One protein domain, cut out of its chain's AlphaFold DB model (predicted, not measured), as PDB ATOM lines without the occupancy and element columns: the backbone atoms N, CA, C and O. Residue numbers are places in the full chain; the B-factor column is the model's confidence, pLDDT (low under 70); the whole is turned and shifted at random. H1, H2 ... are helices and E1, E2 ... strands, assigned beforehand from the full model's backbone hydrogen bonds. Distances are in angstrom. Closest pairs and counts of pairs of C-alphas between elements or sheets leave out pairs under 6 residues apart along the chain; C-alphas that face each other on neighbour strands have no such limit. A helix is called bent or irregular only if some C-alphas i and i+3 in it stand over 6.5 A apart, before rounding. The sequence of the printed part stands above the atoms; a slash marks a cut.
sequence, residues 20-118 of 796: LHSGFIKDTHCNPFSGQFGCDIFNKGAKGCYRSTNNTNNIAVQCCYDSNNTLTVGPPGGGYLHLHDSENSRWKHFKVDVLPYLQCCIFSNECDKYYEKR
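This is residues 20 to 118 of the 796 residues of an uncharacterized protein of Helobdella robusta (UniProt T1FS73). A small twisted sheet of four short strands makes one side of the model, and a helical hairpin, H2 and H3, makes the other, with part of the long link from E4 to H2 running between them. That link comes back alongside E3, where residues 81 to 82 pair with residues 60 to 61, and the short helix H1 lies near one end of E2 and the last residue of H2. The printed part has 99 residues, with three named helices and four named strands in the order E1 H1 E2 E3 E4 H2 H3; the sheet's order is E1, E2, E3, E4, antiparallel throughout. The class is mixed, helices and strands, with 47 residues in named elements, under half of the printed part. The whole is compact and rounded, with a radius of gyration of the C-alphas of 12.5 A and spans of 33 by 30 by 22 A.

E1, residues 24 to 26, is an edge strand and the antiparallel neighbour of E2, residues 48 to 52, at 143 degrees; N 25 and O 51 are within hydrogen-bond range at 2.8 A. E2 and E3, residues 60 to 65, form a hairpin at 156 degrees, with N 50 and O 63 at 2.8 A and N 65 and O 48 at 2.9 A. E3 and E4, residues 71 to 73, form another hairpin at 112 degrees, with N 72 and O 64 at 2.9 A; E4 is the other edge strand. E2, E3 and E4 are a meander, each strand the antiparallel neighbour of the one before. From edge to edge the strands' lines turn by 82 degrees. H1, residues 37 to 42, is not on the sheet, but only just, with 4 pairs of C-alphas within 10 A. H1 is close to but not clearly touching H2, residues 90 to 106: the closest C-alphas, of Ile 41 and Ile 106, are 7.6 A apart, and the lines are about perpendicular at 84 degrees. With residues 100 to 105 alone, H2 touches H3, residues 111 to 117; the closest C-alphas, of Cys 105 and Cys 111, are 4.2 A apart. H2 and H3 form a helical hairpin, opposite ways at a steep tilt of 44 degrees. H2 and H3 are not on the sheet. Every O i to N i+4 pair is within hydrogen-bond range in H1 and H3, and 11 of 13 are in H2.

E1 begins at C-alpha 24 (-25.607, -23.908, -28.026) and is 6.7 A long; H1 is 8.8 A. E2 is 14.0 A, E3 16.8 A and E4 6.5 A. H2, 20.2 A long, begins at C-alpha 90 (-21.785, -41.018, -31.671) and has a kink of 27 degrees near residue 97; it is neither bent nor irregular, but only just, with C-alphas 96 and 99 6.3 A apart. H3 is 10.3 A and ends at C-alpha 117 (-17.792, -29.856, -47.448).

The two C-alphas farthest apart, of His 21 and Ser 108, are 36.0 A apart. The printed part has no cut. The link from E4 to H2, residues 74 to 89, is long. The mean pLDDT of the printed part is 82.7; residues 21 to 22, 34 to 37, 54 and 56 to 57 are under 70.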
ATOM      1  N   LEU A  20     -25.284 -21.076 -24.338       78.56
ATOM      2  CA  LEU A  20     -25.532 -19.756 -24.915       78.56
ATOM      3  C   LEU A  20     -27.002 -19.597 -25.296       78.56
ATOM      4  O   LEU A  20     -27.710 -20.565 -25.583       78.56
ATOM      5  N   HIS A  21     -27.429 -18.339 -25.411       66.81
ATOM      6  CA  HIS A  21     -28.804 -17.960 -25.728       66.81
ATOM      7  C   HIS A  21     -29.373 -18.561 -27.023       66.81
ATOM      8  O   HIS A  21     -30.587 -18.563 -27.160       66.81
ATOM      9  N   SER A  22     -28.558 -19.073 -27.954       64.69
ATOM     10  CA  SER A  22     -28.986 -19.593 -29.271       64.69
ATOM     11  C   SER A  22     -29.037 -21.125 -29.356       64.69
ATOM     12  O   SER A  22     -28.941 -21.687 -30.445       64.69
ATOM     13  N   GLY A  23     -29.173 -21.807 -28.213       73.19
ATOM     14  CA  GLY A  23     -29.349 -23.259 -28.178       73.19
ATOM     15  C   GLY A  23     -28.026 -23.961 -28.424       73.19
ATOM     16  O   GLY A  23     -27.974 -24.984 -29.100       73.19
ATOM     17  N   PHE A  24     -26.949 -23.373 -27.916       83.31
ATOM     18  CA  PHE A  24     -25.607 -23.908 -28.026       83.31
ATOM     19  C   PHE A  24     -25.139 -24.342 -26.646       83.31
ATOM     20  O   PHE A  24     -25.225 -23.557 -25.707       83.31
ATOM     21  N   ILE A  25     -24.628 -25.563 -26.537       83.69
ATOM     22  CA  ILE A  25     -23.971 -26.079 -25.335       83.69
ATOM     23  C   ILE A  25     -22.459 -26.045 -25.542       83.69
ATOM     24  O   ILE A  25     -21.968 -26.164 -26.668       83.69
ATOM     25  N   LYS A  26     -21.705 -25.881 -24.463       86.94
ATOM     26  CA  LYS A  26     -20.246 -25.907 -24.493       86.94
ATOM     27  C   LYS A  26     -19.757 -27.244 -25.044       86.94
ATOM     28  O   LYS A  26     -20.199 -28.314 -24.625       86.94
ATOM     29  N   ASP A  27     -18.828 -27.189 -25.991       87.56
ATOM     30  CA  ASP A  27     -18.223 -28.391 -26.540       87.56
ATOM     31  C   ASP A  27     -17.204 -28.950 -25.548       87.56
ATOM     32  O   ASP A  27     -16.125 -28.397 -25.352       87.56
ATOM     33  N   THR A  28     -17.532 -30.084 -24.935       80.44
ATOM     34  CA  THR A  28     -16.665 -30.749 -23.958       80.44
ATOM     35  C   THR A  28     -15.305 -31.176 -24.516       80.44
ATOM     36  O   THR A  28     -14.364 -31.315 -23.738       80.44
ATOM     37  N   HIS A  29     -15.169 -31.371 -25.833       79.00
ATOM     38  CA  HIS A  29     -13.891 -31.735 -26.453       79.00
ATOM     39  C   HIS A  29     -12.993 -30.519 -26.680       79.00
ATOM     40  O   HIS A  29     -11.776 -30.655 -26.638       79.00
ATOM     41  N   CYS A  30     -13.567 -29.334 -26.884       84.94
ATOM     42  CA  CYS A  30     -12.820 -28.086 -26.997       84.94
ATOM     43  C   CYS A  30     -13.369 -27.070 -25.987       84.94
ATOM     44  O   CYS A  30     -14.026 -26.090 -26.332       84.94
ATOM     45  N   ASN A  31     -13.107 -27.345 -24.708       79.69
ATOM     46  CA  ASN A  31     -13.514 -26.522 -23.574       79.69
ATOM     47  C   ASN A  31     -12.273 -25.859 -22.940       79.69
ATOM     48  O   ASN A  31     -11.308 -26.564 -22.627       79.69
ATOM     49  N   PRO A  32     -12.295 -24.536 -22.679       74.31
ATOM     50  CA  PRO A  32     -11.160 -23.816 -22.102       74.31
ATOM     51  C   PRO A  32     -10.744 -24.297 -20.702       74.31
ATOM     52  O   PRO A  32      -9.609 -24.057 -20.296       74.31
ATOM     53  N   PHE A  33     -11.634 -24.961 -19.960       75.06
ATOM     54  CA  PHE A  33     -11.423 -25.344 -18.560       75.06
ATOM     55  C   PHE A  33     -11.035 -26.818 -18.354       75.06
ATOM     56  O   PHE A  33     -10.579 -27.171 -17.271       75.06
ATOM     57  N   SER A  34     -11.175 -27.683 -19.367       64.06
ATOM     58  CA  SER A  34     -10.841 -29.121 -19.283       64.06
ATOM     59  C   SER A  34      -9.565 -29.506 -20.049       64.06
ATOM     60  O   SER A  34      -9.351 -30.677 -20.359       64.06
ATOM     61  N   GLY A  35      -8.702 -28.521 -20.320       57.97
ATOM     62  CA  GLY A  35      -7.439 -28.672 -21.047       57.97
ATOM     63  C   GLY A  35      -7.584 -28.414 -22.550       57.97
ATOM     64  O   GLY A  35      -8.493 -28.925 -23.198       57.97
ATOM     65  N   GLN A  36      -6.645 -27.651 -23.124       63.44
ATOM     66  CA  GLN A  36      -6.653 -27.257 -24.544       63.44
ATOM     67  C   GLN A  36      -6.421 -28.416 -25.521       63.44
ATOM     68  O   GLN A  36      -6.604 -28.233 -26.716       63.44
ATOM     69  N   PHE A  37      -6.094 -29.618 -25.037       69.25
ATOM     70  CA  PHE A  37      -5.671 -30.745 -25.870       69.25
ATOM     71  C   PHE A  37      -6.637 -31.066 -27.019       69.25
ATOM     72  O   PHE A  37      -6.201 -31.312 -28.139       69.25
ATOM     73  N   GLY A  38      -7.950 -31.042 -26.774       74.19
ATOM     74  CA  GLY A  38      -8.912 -31.293 -27.845       74.19
ATOM     75  C   GLY A  38      -9.076 -30.111 -28.808       74.19
ATOM     76  O   GLY A  38      -9.196 -30.347 -30.007       74.19
ATOM     77  N   CYS A  39      -8.972 -28.860 -28.342       82.69
ATOM     78  CA  CYS A  39      -8.889 -27.693 -29.230       82.69
ATOM     79  C   CYS A  39      -7.613 -27.729 -30.079       82.69
ATOM     80  O   CYS A  39      -7.665 -27.525 -31.284       82.69
ATOM     81  N   ASP A  40      -6.467 -28.060 -29.487       81.62
ATOM     82  CA  ASP A  40      -5.179 -28.125 -30.182       81.62
ATOM     83  C   ASP A  40      -5.171 -29.169 -31.307       81.62
ATOM     84  O   ASP A  40      -4.460 -29.001 -32.301       81.62
ATOM     85  N   ILE A  41      -5.984 -30.221 -31.167       79.88
ATOM     86  CA  ILE A  41      -6.192 -31.244 -32.194       79.88
ATOM     87  C   ILE A  41      -7.249 -30.797 -33.213       79.88
ATOM     88  O   ILE A  41      -6.980 -30.795 -34.411       79.88
ATOM     89  N   PHE A  42      -8.461 -30.455 -32.778       82.56
ATOM     90  CA  PHE A  42      -9.617 -30.326 -33.676       82.56
ATOM     91  C   PHE A  42      -9.952 -28.895 -34.107       82.56
ATOM     92  O   PHE A  42     -10.645 -28.720 -35.102       82.56
ATOM     93  N   ASN A  43      -9.480 -27.878 -33.386       88.31
ATOM     94  CA  ASN A  43      -9.783 -26.468 -33.638       88.31
ATOM     95  C   ASN A  43      -8.585 -25.599 -33.212       88.31
ATOM     96  O   ASN A  43      -8.664 -24.785 -32.288       88.31
ATOM     97  N   LYS A  44      -7.429 -25.817 -33.850       85.75
ATOM     98  CA  LYS A  44      -6.152 -25.241 -33.406       85.75
ATOM     99  C   LYS A  44      -6.215 -23.710 -33.374       85.75
ATOM    100  O   LYS A  44      -6.469 -23.077 -34.395       85.75
ATOM    101  N   GLY A  45      -5.919 -23.125 -32.213       83.25
ATOM    102  CA  GLY A  45      -5.987 -21.676 -31.980       83.25
ATOM    103  C   GLY A  45      -7.309 -21.188 -31.378       83.25
ATOM    104  O   GLY A  45      -7.389 -20.030 -30.972       83.25
ATOM    105  N   ALA A  46      -8.323 -22.050 -31.257       90.25
ATOM    106  CA  ALA A  46      -9.514 -21.746 -30.475       90.25
ATOM    107  C   ALA A  46      -9.218 -21.837 -28.968       90.25
ATOM    108  O   ALA A  46      -8.560 -22.765 -28.497       90.25
ATOM    109  N   LYS A  47      -9.755 -20.889 -28.197       90.56
ATOM    110  CA  LYS A  47      -9.853 -20.965 -26.732       90.56
ATOM    111  C   LYS A  47     -10.906 -21.992 -26.313       90.56
ATOM    112  O   LYS A  47     -10.720 -22.681 -25.314       90.56
ATOM    113  N   GLY A  48     -12.009 -22.067 -27.053       92.06
ATOM    114  CA  GLY A  48     -13.105 -22.988 -26.788       92.06
ATOM    115  C   GLY A  48     -14.166 -22.966 -27.878       92.06
ATOM    116  O   GLY A  48     -14.236 -22.019 -28.664       92.06
ATOM    117  N   CYS A  49     -15.027 -23.977 -27.886       92.88
ATOM    118  CA  CYS A  49     -16.126 -24.102 -28.832       92.88
ATOM    119  C   CYS A  49     -17.458 -24.403 -28.141       92.88
ATOM    120  O   CYS A  49     -17.517 -24.877 -27.007       92.88
ATOM    121  N   TYR A  50     -18.532 -24.160 -28.879       91.38
ATOM    122  CA  TYR A  50     -19.890 -24.566 -28.561       91.38
ATOM    123  C   TYR A  50     -20.472 -25.371 -29.717       91.38
ATOM    124  O   TYR A  50     -20.087 -25.172 -30.867       91.38
ATOM    125  N   ARG A  51     -21.437 -26.241 -29.425       88.62
ATOM    126  CA  ARG A  51     -22.207 -26.990 -30.420       88.62
ATOM    127  C   ARG A  51     -23.695 -26.701 -30.280       88.62
ATOM    128  O   ARG A  51     -24.180 -26.542 -29.163       88.62
ATOM    129  N   SER A  52     -24.413 -26.618 -31.391       85.38
ATOM    130  CA  SER A  52     -25.863 -26.434 -31.371       85.38
ATOM    131  C   SER A  52     -26.562 -27.689 -30.850       85.38
ATOM    132  O   SER A  52     -26.079 -28.805 -31.033       85.38
ATOM    133  N   THR A  53     -27.720 -27.490 -30.236       75.44
ATOM    134  CA  THR A  53     -28.619 -28.519 -29.698       75.44
ATOM    135  C   THR A  53     -29.949 -28.502 -30.451       75.44
ATOM    136  O   THR A  53     -30.207 -27.582 -31.231       75.44
ATOM    137  N   ASN A  54     -30.800 -29.517 -30.240       68.62
ATOM    138  CA  ASN A  54     -32.118 -29.635 -30.885       68.62
ATOM    139  C   ASN A  54     -32.057 -29.525 -32.423       68.62
ATOM    140  O   ASN A  54     -32.869 -28.864 -33.074       68.62
ATOM    141  N   ASN A  55     -31.059 -30.181 -33.016       72.88
ATOM    142  CA  ASN A  55     -30.724 -30.039 -34.427       72.88
ATOM    143  C   ASN A  55     -31.733 -30.735 -35.353       72.88
ATOM    144  O   ASN A  55     -31.827 -31.966 -35.408       72.88
ATOM    145  N   THR A  56     -32.448 -29.948 -36.162       63.22
ATOM    146  CA  THR A  56     -33.322 -30.488 -37.214       63.22
ATOM    147  C   THR A  56     -32.492 -31.178 -38.304       63.22
ATOM    148  O   THR A  56     -31.397 -30.743 -38.659       63.22
ATOM    149  N   ASN A  57     -32.989 -32.298 -38.838       69.50
ATOM    150  CA  ASN A  57     -32.297 -33.115 -39.849       69.50
ATOM    151  C   ASN A  57     -30.932 -33.690 -39.421       69.50
ATOM    152  O   ASN A  57     -30.172 -34.136 -40.280       69.50
ATOM    153  N   ASN A  58     -30.644 -33.740 -38.114       75.50
ATOM    154  CA  ASN A  58     -29.422 -34.324 -37.552       75.50
ATOM    155  C   ASN A  58     -28.121 -33.588 -37.944       75.50
ATOM    156  O   ASN A  58     -27.049 -34.180 -37.858       75.50
ATOM    157  N   ILE A  59     -28.208 -32.322 -38.375       83.75
ATOM    158  CA  ILE A  59     -27.048 -31.491 -38.732       83.75
ATOM    159  C   ILE A  59     -26.756 -30.522 -37.585       83.75
ATOM    160  O   ILE A  59     -27.560 -29.630 -37.334       83.75
ATOM    161  N   ALA A  60     -25.606 -30.671 -36.928       86.56
ATOM    162  CA  ALA A  60     -25.180 -29.786 -35.844       86.56
ATOM    163  C   ALA A  60     -24.181 -28.725 -36.331       86.56
ATOM    164  O   ALA A  60     -23.435 -28.933 -37.289       86.56
ATOM    165  N   VAL A  61     -24.163 -27.580 -35.657       89.88
ATOM    166  CA  VAL A  61     -23.255 -26.458 -35.895       89.88
ATOM    167  C   VAL A  61     -22.266 -26.386 -34.741       89.88
ATOM    168  O   VAL A  61     -22.689 -26.321 -33.591       89.88
ATOM    169  N   GLN A  62     -20.966 -26.355 -35.030       92.25
ATOM    170  CA  GLN A  62     -19.942 -26.006 -34.049       92.25
ATOM    171  C   GLN A  62     -19.480 -24.558 -34.276       92.25
ATOM    172  O   GLN A  62     -19.195 -24.166 -35.407       92.25
ATOM    173  N   CYS A  63     -19.386 -23.773 -33.204       93.06
ATOM    174  CA  CYS A  63     -18.907 -22.390 -33.194       93.06
ATOM    175  C   CYS A  63     -17.693 -22.290 -32.272       93.06
ATOM    176  O   CYS A  63     -17.804 -22.621 -31.093       93.06
ATOM    177  N   CYS A  64     -16.552 -21.833 -32.781       93.31
ATOM    178  CA  CYS A  64     -15.301 -21.766 -32.022       93.31
ATOM    179  C   CYS A  64     -14.815 -20.333 -31.870       93.31
ATOM    180  O   CYS A  64     -14.967 -19.520 -32.779       93.31
ATOM    181  N   TYR A  65     -14.225 -20.040 -30.716       92.38
ATOM    182  CA  TYR A  65     -13.875 -18.691 -30.294       92.38
ATOM    183  C   TYR A  65     -12.400 -18.609 -29.925       92.38
ATOM    184  O   TYR A  65     -11.862 -19.531 -29.310       92.38
ATOM    185  N   ASP A  66     -11.750 -17.509 -30.290       89.19
ATOM    186  CA  ASP A  66     -10.346 -17.246 -29.974       89.19
ATOM    187  C   ASP A  66     -10.137 -16.791 -28.513       89.19
ATOM    188  O   ASP A  66     -11.062 -16.740 -27.695       89.19
ATOM    189  N   SER A  67      -8.899 -16.438 -28.156       88.00
ATOM    190  CA  SER A  67      -8.563 -15.927 -26.820       88.00
ATOM    191  C   SER A  67      -9.266 -14.614 -26.460       88.00
ATOM    192  O   SER A  67      -9.430 -14.328 -25.274       88.00
ATOM    193  N   ASN A  68      -9.704 -13.842 -27.460       86.50
ATOM    194  CA  ASN A  68     -10.468 -12.606 -27.289       86.50
ATOM    195  C   ASN A  68     -11.984 -12.858 -27.195       86.50
ATOM    196  O   ASN A  68     -12.756 -11.906 -27.101       86.50
ATOM    197  N   ASN A  69     -12.413 -14.125 -27.179       87.88
ATOM    198  CA  ASN A  69     -13.812 -14.560 -27.198       87.88
ATOM    199  C   ASN A  69     -14.568 -14.149 -28.471       87.88
ATOM    200  O   ASN A  69     -15.793 -14.033 -28.451       87.88
ATOM    201  N   THR A  70     -13.854 -13.937 -29.576       87.88
ATOM    202  CA  THR A  70     -14.436 -13.595 -30.876       87.88
ATOM    203  C   THR A  70     -14.532 -14.832 -31.759       87.88
ATOM    204  O   THR A  70     -13.691 -15.728 -31.683       87.88
ATOM    205  N   LEU A  71     -15.588 -14.907 -32.570       90.31
ATOM    206  CA  LEU A  71     -15.858 -16.047 -33.440       90.31
ATOM    207  C   LEU A  71     -14.747 -16.221 -34.484       90.31
ATOM    208  O   LEU A  71     -14.476 -15.307 -35.266       90.31
ATOM    209  N   THR A  72     -14.177 -17.419 -34.541       89.88
ATOM    210  CA  THR A  72     -13.184 -17.830 -35.537       89.88
ATOM    211  C   THR A  72     -13.873 -18.537 -36.702       89.88
ATOM    212  O   THR A  72     -14.642 -19.480 -36.501       89.88
ATOM    213  N   VAL A  73     -13.577 -18.112 -37.933       87.94
ATOM    214  CA  VAL A  73     -14.171 -18.667 -39.159       87.94
ATOM    215  C   VAL A  73     -13.073 -19.222 -40.069       87.94
ATOM    216  O   VAL A  73     -12.130 -18.511 -40.411       87.94
ATOM    217  N   GLY A  74     -13.226 -20.477 -40.504       84.31
ATOM    218  CA  GLY A  74     -12.300 -21.158 -41.415       84.31
ATOM    219  C   GLY A  74     -11.225 -22.019 -40.727       84.31
ATOM    220  O   GLY A  74     -11.079 -21.990 -39.505       84.31
ATOM    221  N   PRO A  75     -10.471 -22.820 -41.500       83.69
ATOM    222  CA  PRO A  75      -9.470 -23.749 -40.972       83.69
ATOM    223  C   PRO A  75      -8.223 -23.036 -40.418       83.69
ATOM    224  O   PRO A  75      -7.859 -21.977 -40.917       83.69
ATOM    225  N   PRO A  76      -7.480 -23.630 -39.465       75.62
ATOM    226  CA  PRO A  76      -7.793 -24.858 -38.731       75.62
ATOM    227  C   PRO A  76      -8.579 -24.608 -37.429       75.62
ATOM    228  O   PRO A  76      -8.909 -25.567 -36.742       75.62
ATOM    229  N   GLY A  77      -8.823 -23.346 -37.056       82.62
ATOM    230  CA  GLY A  77      -9.339 -22.969 -35.733       82.62
ATOM    231  C   GLY A  77     -10.843 -22.708 -35.655       82.62
ATOM    232  O   GLY A  77     -11.396 -22.644 -34.559       82.62
ATOM    233  N   GLY A  78     -11.512 -22.528 -36.792       89.12
ATOM    234  CA  GLY A  78     -12.943 -22.266 -36.844       89.12
ATOM    235  C   GLY A  78     -13.777 -23.487 -36.473       89.12
ATOM    236  O   GLY A  78     -13.330 -24.628 -36.552       89.12
ATOM    237  N   GLY A  79     -15.019 -23.247 -36.065       91.12
ATOM    238  CA  GLY A  79     -15.997 -24.326 -35.944       91.12
ATOM    239  C   GLY A  79     -16.454 -24.806 -37.324       91.12
ATOM    240  O   GLY A  79     -16.239 -24.122 -38.327       91.12
ATOM    241  N   TYR A  80     -17.079 -25.973 -37.401       90.25
ATOM    242  CA  TYR A  80     -17.544 -26.568 -38.654       90.25
ATOM    243  C   TYR A  80     -18.901 -27.260 -38.484       90.25
ATOM    244  O   TYR A  80     -19.383 -27.490 -37.375       90.25
ATOM    245  N   LEU A  81     -19.554 -27.570 -39.604       90.31
ATOM    246  CA  LEU A  81     -20.805 -28.329 -39.604       90.31
ATOM    247  C   LEU A  81     -20.553 -29.814 -39.319       90.31
ATOM    248  O   LEU A  81     -19.621 -30.399 -39.863       90.31
ATOM    249  N   HIS A  82     -21.429 -30.443 -38.540       88.19
ATOM    250  CA  HIS A  82     -21.507 -31.895 -38.373       88.19
ATOM    251  C   HIS A  82     -22.748 -32.406 -39.106       88.19
ATOM    252  O   HIS A  82     -23.851 -31.941 -38.838       88.19
ATOM    253  N   LEU A  83     -22.605 -33.363 -40.026       88.06
ATOM    254  CA  LEU A  83     -23.755 -33.986 -40.699       88.06
ATOM    255  C   LEU A  83     -24.503 -34.976 -39.809       88.06
ATOM    256  O   LEU A  83     -25.627 -35.358 -40.141       88.06
ATOM    257  N   HIS A  84     -23.867 -35.430 -38.731       84.25
ATOM    258  CA  HIS A  84     -24.507 -36.229 -37.709       84.25
ATOM    259  C   HIS A  84     -24.256 -35.630 -36.337       84.25
ATOM    260  O   HIS A  84     -23.116 -35.517 -35.884       84.25
ATOM    261  N   ASP A  85     -25.348 -35.311 -35.654       81.19
ATOM    262  CA  ASP A  85     -25.306 -34.918 -34.262       81.19
ATOM    263  C   ASP A  85     -24.757 -36.066 -33.405       81.19
ATOM    264  O   ASP A  85     -25.209 -37.220 -33.471       81.19
ATOM    265  N   SER A  86     -23.762 -35.728 -32.591       78.56
ATOM    266  CA  SER A  86     -23.146 -36.628 -31.626       78.56
ATOM    267  C   SER A  86     -24.139 -37.146 -30.579       78.56
ATOM    268  O   SER A  86     -23.954 -38.260 -30.081       78.56
ATOM    269  N   GLU A  87     -25.199 -36.384 -30.293       75.69
ATOM    270  CA  GLU A  87     -26.269 -36.767 -29.365       75.69
ATOM    271  C   GLU A  87     -27.146 -37.875 -29.956       75.69
ATOM    272  O   GLU A  87     -27.464 -38.850 -29.277       75.69
ATOM    273  N   ASN A  88     -27.436 -37.798 -31.256       78.12
ATOM    274  CA  ASN A  88     -28.242 -38.799 -31.954       78.12
ATOM    275  C   ASN A  88     -27.447 -40.070 -32.277       78.12
ATOM    276  O   ASN A  88     -27.968 -41.185 -32.197       78.12
ATOM    277  N   SER A  89     -26.191 -39.940 -32.721       83.31
ATOM    278  CA  SER A  89     -25.363 -41.103 -33.047       83.31
ATOM    279  C   SER A  89     -23.870 -40.803 -32.998       83.31
ATOM    280  O   SER A  89     -23.261 -40.414 -33.996       83.31
ATOM    281  N   ARG A  90     -23.242 -41.132 -31.863       84.69
ATOM    282  CA  ARG A  90     -21.785 -41.018 -31.671       84.69
ATOM    283  C   ARG A  90     -20.973 -41.741 -32.749       84.69
ATOM    284  O   ARG A  90     -19.991 -41.200 -33.241       84.69
ATOM    285  N   TRP A  91     -21.395 -42.939 -33.157       83.00
ATOM    286  CA  TRP A  91     -20.686 -43.721 -34.180       83.00
ATOM    287  C   TRP A  91     -20.756 -43.094 -35.572       83.00
ATOM    288  O   TRP A  91     -19.752 -43.082 -36.286       83.00
ATOM    289  N   LYS A  92     -21.924 -42.578 -35.977       85.12
ATOM    290  CA  LYS A  92     -22.057 -41.898 -37.272       85.12
ATOM    291  C   LYS A  92     -21.320 -40.566 -37.263       85.12
ATOM    292  O   LYS A  92     -20.581 -40.317 -38.207       85.12
ATOM    293  N   HIS A  93     -21.457 -39.789 -36.190       86.69
ATOM    294  CA  HIS A  93     -20.701 -38.557 -35.980       86.69
ATOM    295  C   HIS A  93     -19.190 -38.806 -36.093       86.69
ATOM    296  O   HIS A  93     -18.507 -38.189 -36.907       86.69
ATOM    297  N   PHE A  94     -18.671 -39.811 -35.382       86.12
ATOM    298  CA  PHE A  94     -17.263 -40.180 -35.483       86.12
ATOM    299  C   PHE A  94     -16.864 -40.556 -36.916       86.12
ATOM    300  O   PHE A  94     -15.876 -40.055 -37.441       86.12
ATOM    301  N   LYS A  95     -17.637 -41.421 -37.583       85.88
ATOM    302  CA  LYS A  95     -17.294 -41.930 -38.918       85.88
ATOM    303  C   LYS A  95     -17.398 -40.873 -40.028       85.88
ATOM    304  O   LYS A  95     -16.658 -40.965 -41.003       85.88
ATOM    305  N   VAL A  96     -18.346 -39.941 -39.932       88.25
ATOM    306  CA  VAL A  96     -18.735 -39.031 -41.030       88.25
ATOM    307  C   VAL A  96     -18.239 -37.600 -40.824       88.25
ATOM    308  O   VAL A  96     -18.069 -36.882 -41.813       88.25
ATOM    309  N   ASP A  97     -17.995 -37.195 -39.580       88.25
ATOM    310  CA  ASP A  97     -17.543 -35.844 -39.242       88.25
ATOM    311  C   ASP A  97     -16.109 -35.881 -38.692       88.25
ATOM    312  O   ASP A  97     -15.199 -35.331 -39.310       88.25
ATOM    313  N   VAL A  98     -15.860 -36.637 -37.617       88.19
ATOM    314  CA  VAL A  98     -14.538 -36.654 -36.956       88.19
ATOM    315  C   VAL A  98     -13.461 -37.339 -37.803       88.19
ATOM    316  O   VAL A  98     -12.361 -36.816 -37.955       88.19
ATOM    317  N   LEU A  99     -13.742 -38.512 -38.376       84.31
ATOM    318  CA  LEU A  99     -12.754 -39.274 -39.142       84.31
ATOM    319  C   LEU A  99     -12.301 -38.528 -40.414       84.31
ATOM    320  O   LEU A  99     -11.089 -38.453 -40.631       84.31
ATOM    321  N   PRO A 100     -13.196 -37.920 -41.221       89.50
ATOM    322  CA  PRO A 100     -12.773 -37.060 -42.322       89.50
ATOM    323  C   PRO A 100     -11.995 -35.826 -41.860       89.50
ATOM    324  O   PRO A 100     -11.040 -35.452 -42.535       89.50
ATOM    325  N   TYR A 101     -12.334 -35.230 -40.707       88.00
ATOM    326  CA  TYR A 101     -11.529 -34.144 -40.138       88.00
ATOM    327  C   TYR A 101     -10.099 -34.619 -39.857       88.00
ATOM    328  O   TYR A 101      -9.143 -33.997 -40.310       88.00
ATOM    329  N   LEU A 102      -9.928 -35.759 -39.177       85.19
ATOM    330  CA  LEU A 102      -8.602 -36.319 -38.899       85.19
ATOM    331  C   LEU A 102      -7.820 -36.582 -40.196       85.19
ATOM    332  O   LEU A 102      -6.647 -36.232 -40.299       85.19
ATOM    333  N   GLN A 103      -8.469 -37.147 -41.212       85.62
ATOM    334  CA  GLN A 103      -7.844 -37.420 -42.507       85.62
ATOM    335  C   GLN A 103      -7.412 -36.141 -43.236       85.62
ATOM    336  O   GLN A 103      -6.282 -36.066 -43.722       85.62
ATOM    337  N   CYS A 104      -8.286 -35.136 -43.313       86.19
ATOM    338  CA  CYS A 104      -8.047 -33.914 -44.080       86.19
ATOM    339  C   CYS A 104      -7.193 -32.877 -43.337       86.19
ATOM    340  O   CYS A 104      -6.372 -32.220 -43.964       86.19
ATOM    341  N   CYS A 105      -7.391 -32.712 -42.029       82.06
ATOM    342  CA  CYS A 105      -6.798 -31.625 -41.247       82.06
ATOM    343  C   CYS A 105      -5.619 -32.054 -40.363       82.06
ATOM    344  O   CYS A 105      -4.814 -31.199 -40.003       82.06
ATOM    345  N   ILE A 106      -5.499 -33.343 -40.003       82.19
ATOM    346  CA  ILE A 106      -4.426 -33.832 -39.112       82.19
ATOM    347  C   ILE A 106      -3.405 -34.686 -39.856       82.19
ATOM    348  O   ILE A 106      -2.203 -34.493 -39.702       82.19
ATOM    349  N   PHE A 107      -3.865 -35.630 -40.675       79.12
ATOM    350  CA  PHE A 107      -2.991 -36.569 -41.383       79.12
ATOM    351  C   PHE A 107      -2.620 -36.117 -42.804       79.12
ATOM    352  O   PHE A 107      -1.827 -36.772 -43.487       79.12
ATOM    353  N   SER A 108      -3.168 -34.988 -43.251       77.19
ATOM    354  CA  SER A 108      -2.818 -34.342 -44.513       77.19
ATOM    355  C   SER A 108      -2.862 -32.821 -44.385       77.19
ATOM    356  O   SER A 108      -3.309 -32.285 -43.375       77.19
ATOM    357  N   ASN A 109      -2.394 -32.127 -45.423       71.31
ATOM    358  CA  ASN A 109      -2.426 -30.665 -45.508       71.31
ATOM    359  C   ASN A 109      -3.665 -30.166 -46.276       71.31
ATOM    360  O   ASN A 109      -3.631 -29.102 -46.879       71.31
ATOM    361  N   GLU A 110      -4.748 -30.946 -46.300       78.56
ATOM    362  CA  GLU A 110      -5.908 -30.750 -47.178       78.56
ATOM    363  C   GLU A 110      -7.152 -30.303 -46.392       78.56
ATOM    364  O   GLU A 110      -8.288 -30.632 -46.746       78.56
ATOM    365  N   CYS A 111      -6.950 -29.561 -45.299       82.19
ATOM    366  CA  CYS A 111      -8.029 -29.166 -44.392       82.19
ATOM    367  C   CYS A 111      -9.108 -28.323 -45.097       82.19
ATOM    368  O   CYS A 111     -10.289 -28.416 -44.773       82.19
ATOM    369  N   ASP A 112      -8.734 -27.600 -46.154       76.88
ATOM    370  CA  ASP A 112      -9.660 -26.888 -47.038       76.88
ATOM    371  C   ASP A 112     -10.751 -27.773 -47.615       76.88
ATOM    372  O   ASP A 112     -11.902 -27.355 -47.700       76.88
ATOM    373  N   LYS A 113     -10.420 -29.006 -48.006       80.44
ATOM    374  CA  LYS A 113     -11.409 -29.921 -48.587       80.44
ATOM    375  C   LYS A 113     -12.453 -30.324 -47.555       80.44
ATOM    376  O   LYS A 113     -13.618 -30.510 -47.909       80.44
ATOM    377  N   TYR A 114     -12.050 -30.427 -46.289       87.12
ATOM    378  CA  TYR A 114     -12.987 -30.650 -45.196       87.12
ATOM    379  C   TYR A 114     -13.913 -29.445 -45.036       87.12
ATOM    380  O   TYR A 114     -15.127 -29.607 -45.135       87.12
ATOM    381  N   TYR A 115     -13.361 -28.234 -44.911       87.06
ATOM    382  CA  TYR A 115     -14.148 -27.004 -44.757       87.06
ATOM    383  C   TYR A 115     -14.962 -26.635 -46.013       87.06
ATOM    384  O   TYR A 115     -16.009 -26.008 -45.899       87.06
ATOM    385  N   GLU A 116     -14.593 -27.087 -47.215       82.12
ATOM    386  CA  GLU A 116     -15.436 -26.946 -48.411       82.12
ATOM    387  C   GLU A 116     -16.721 -27.785 -48.297       82.12
ATOM    388  O   GLU A 116     -17.783 -27.384 -48.779       82.12
ATOM    389  N   LYS A 117     -16.642 -28.961 -47.663       86.88
ATOM    390  CA  LYS A 117     -17.792 -29.856 -47.448       86.88
ATOM    391  C   LYS A 117     -18.480 -29.648 -46.100       86.88
ATOM    392  O   LYS A 117     -19.600 -30.137 -45.932       86.88
ATOM    393  N   ARG A 118     -17.816 -28.980 -45.158       88.19
ATOM    394  CA  ARG A 118     -18.245 -28.678 -43.785       88.19
ATOM    395  C   ARG A 118     -17.845 -27.237 -43.430       88.19
ATOM    396  O   ARG A 118     -16.990 -27.037 -42.570       88.19
TER     397      ARG A 118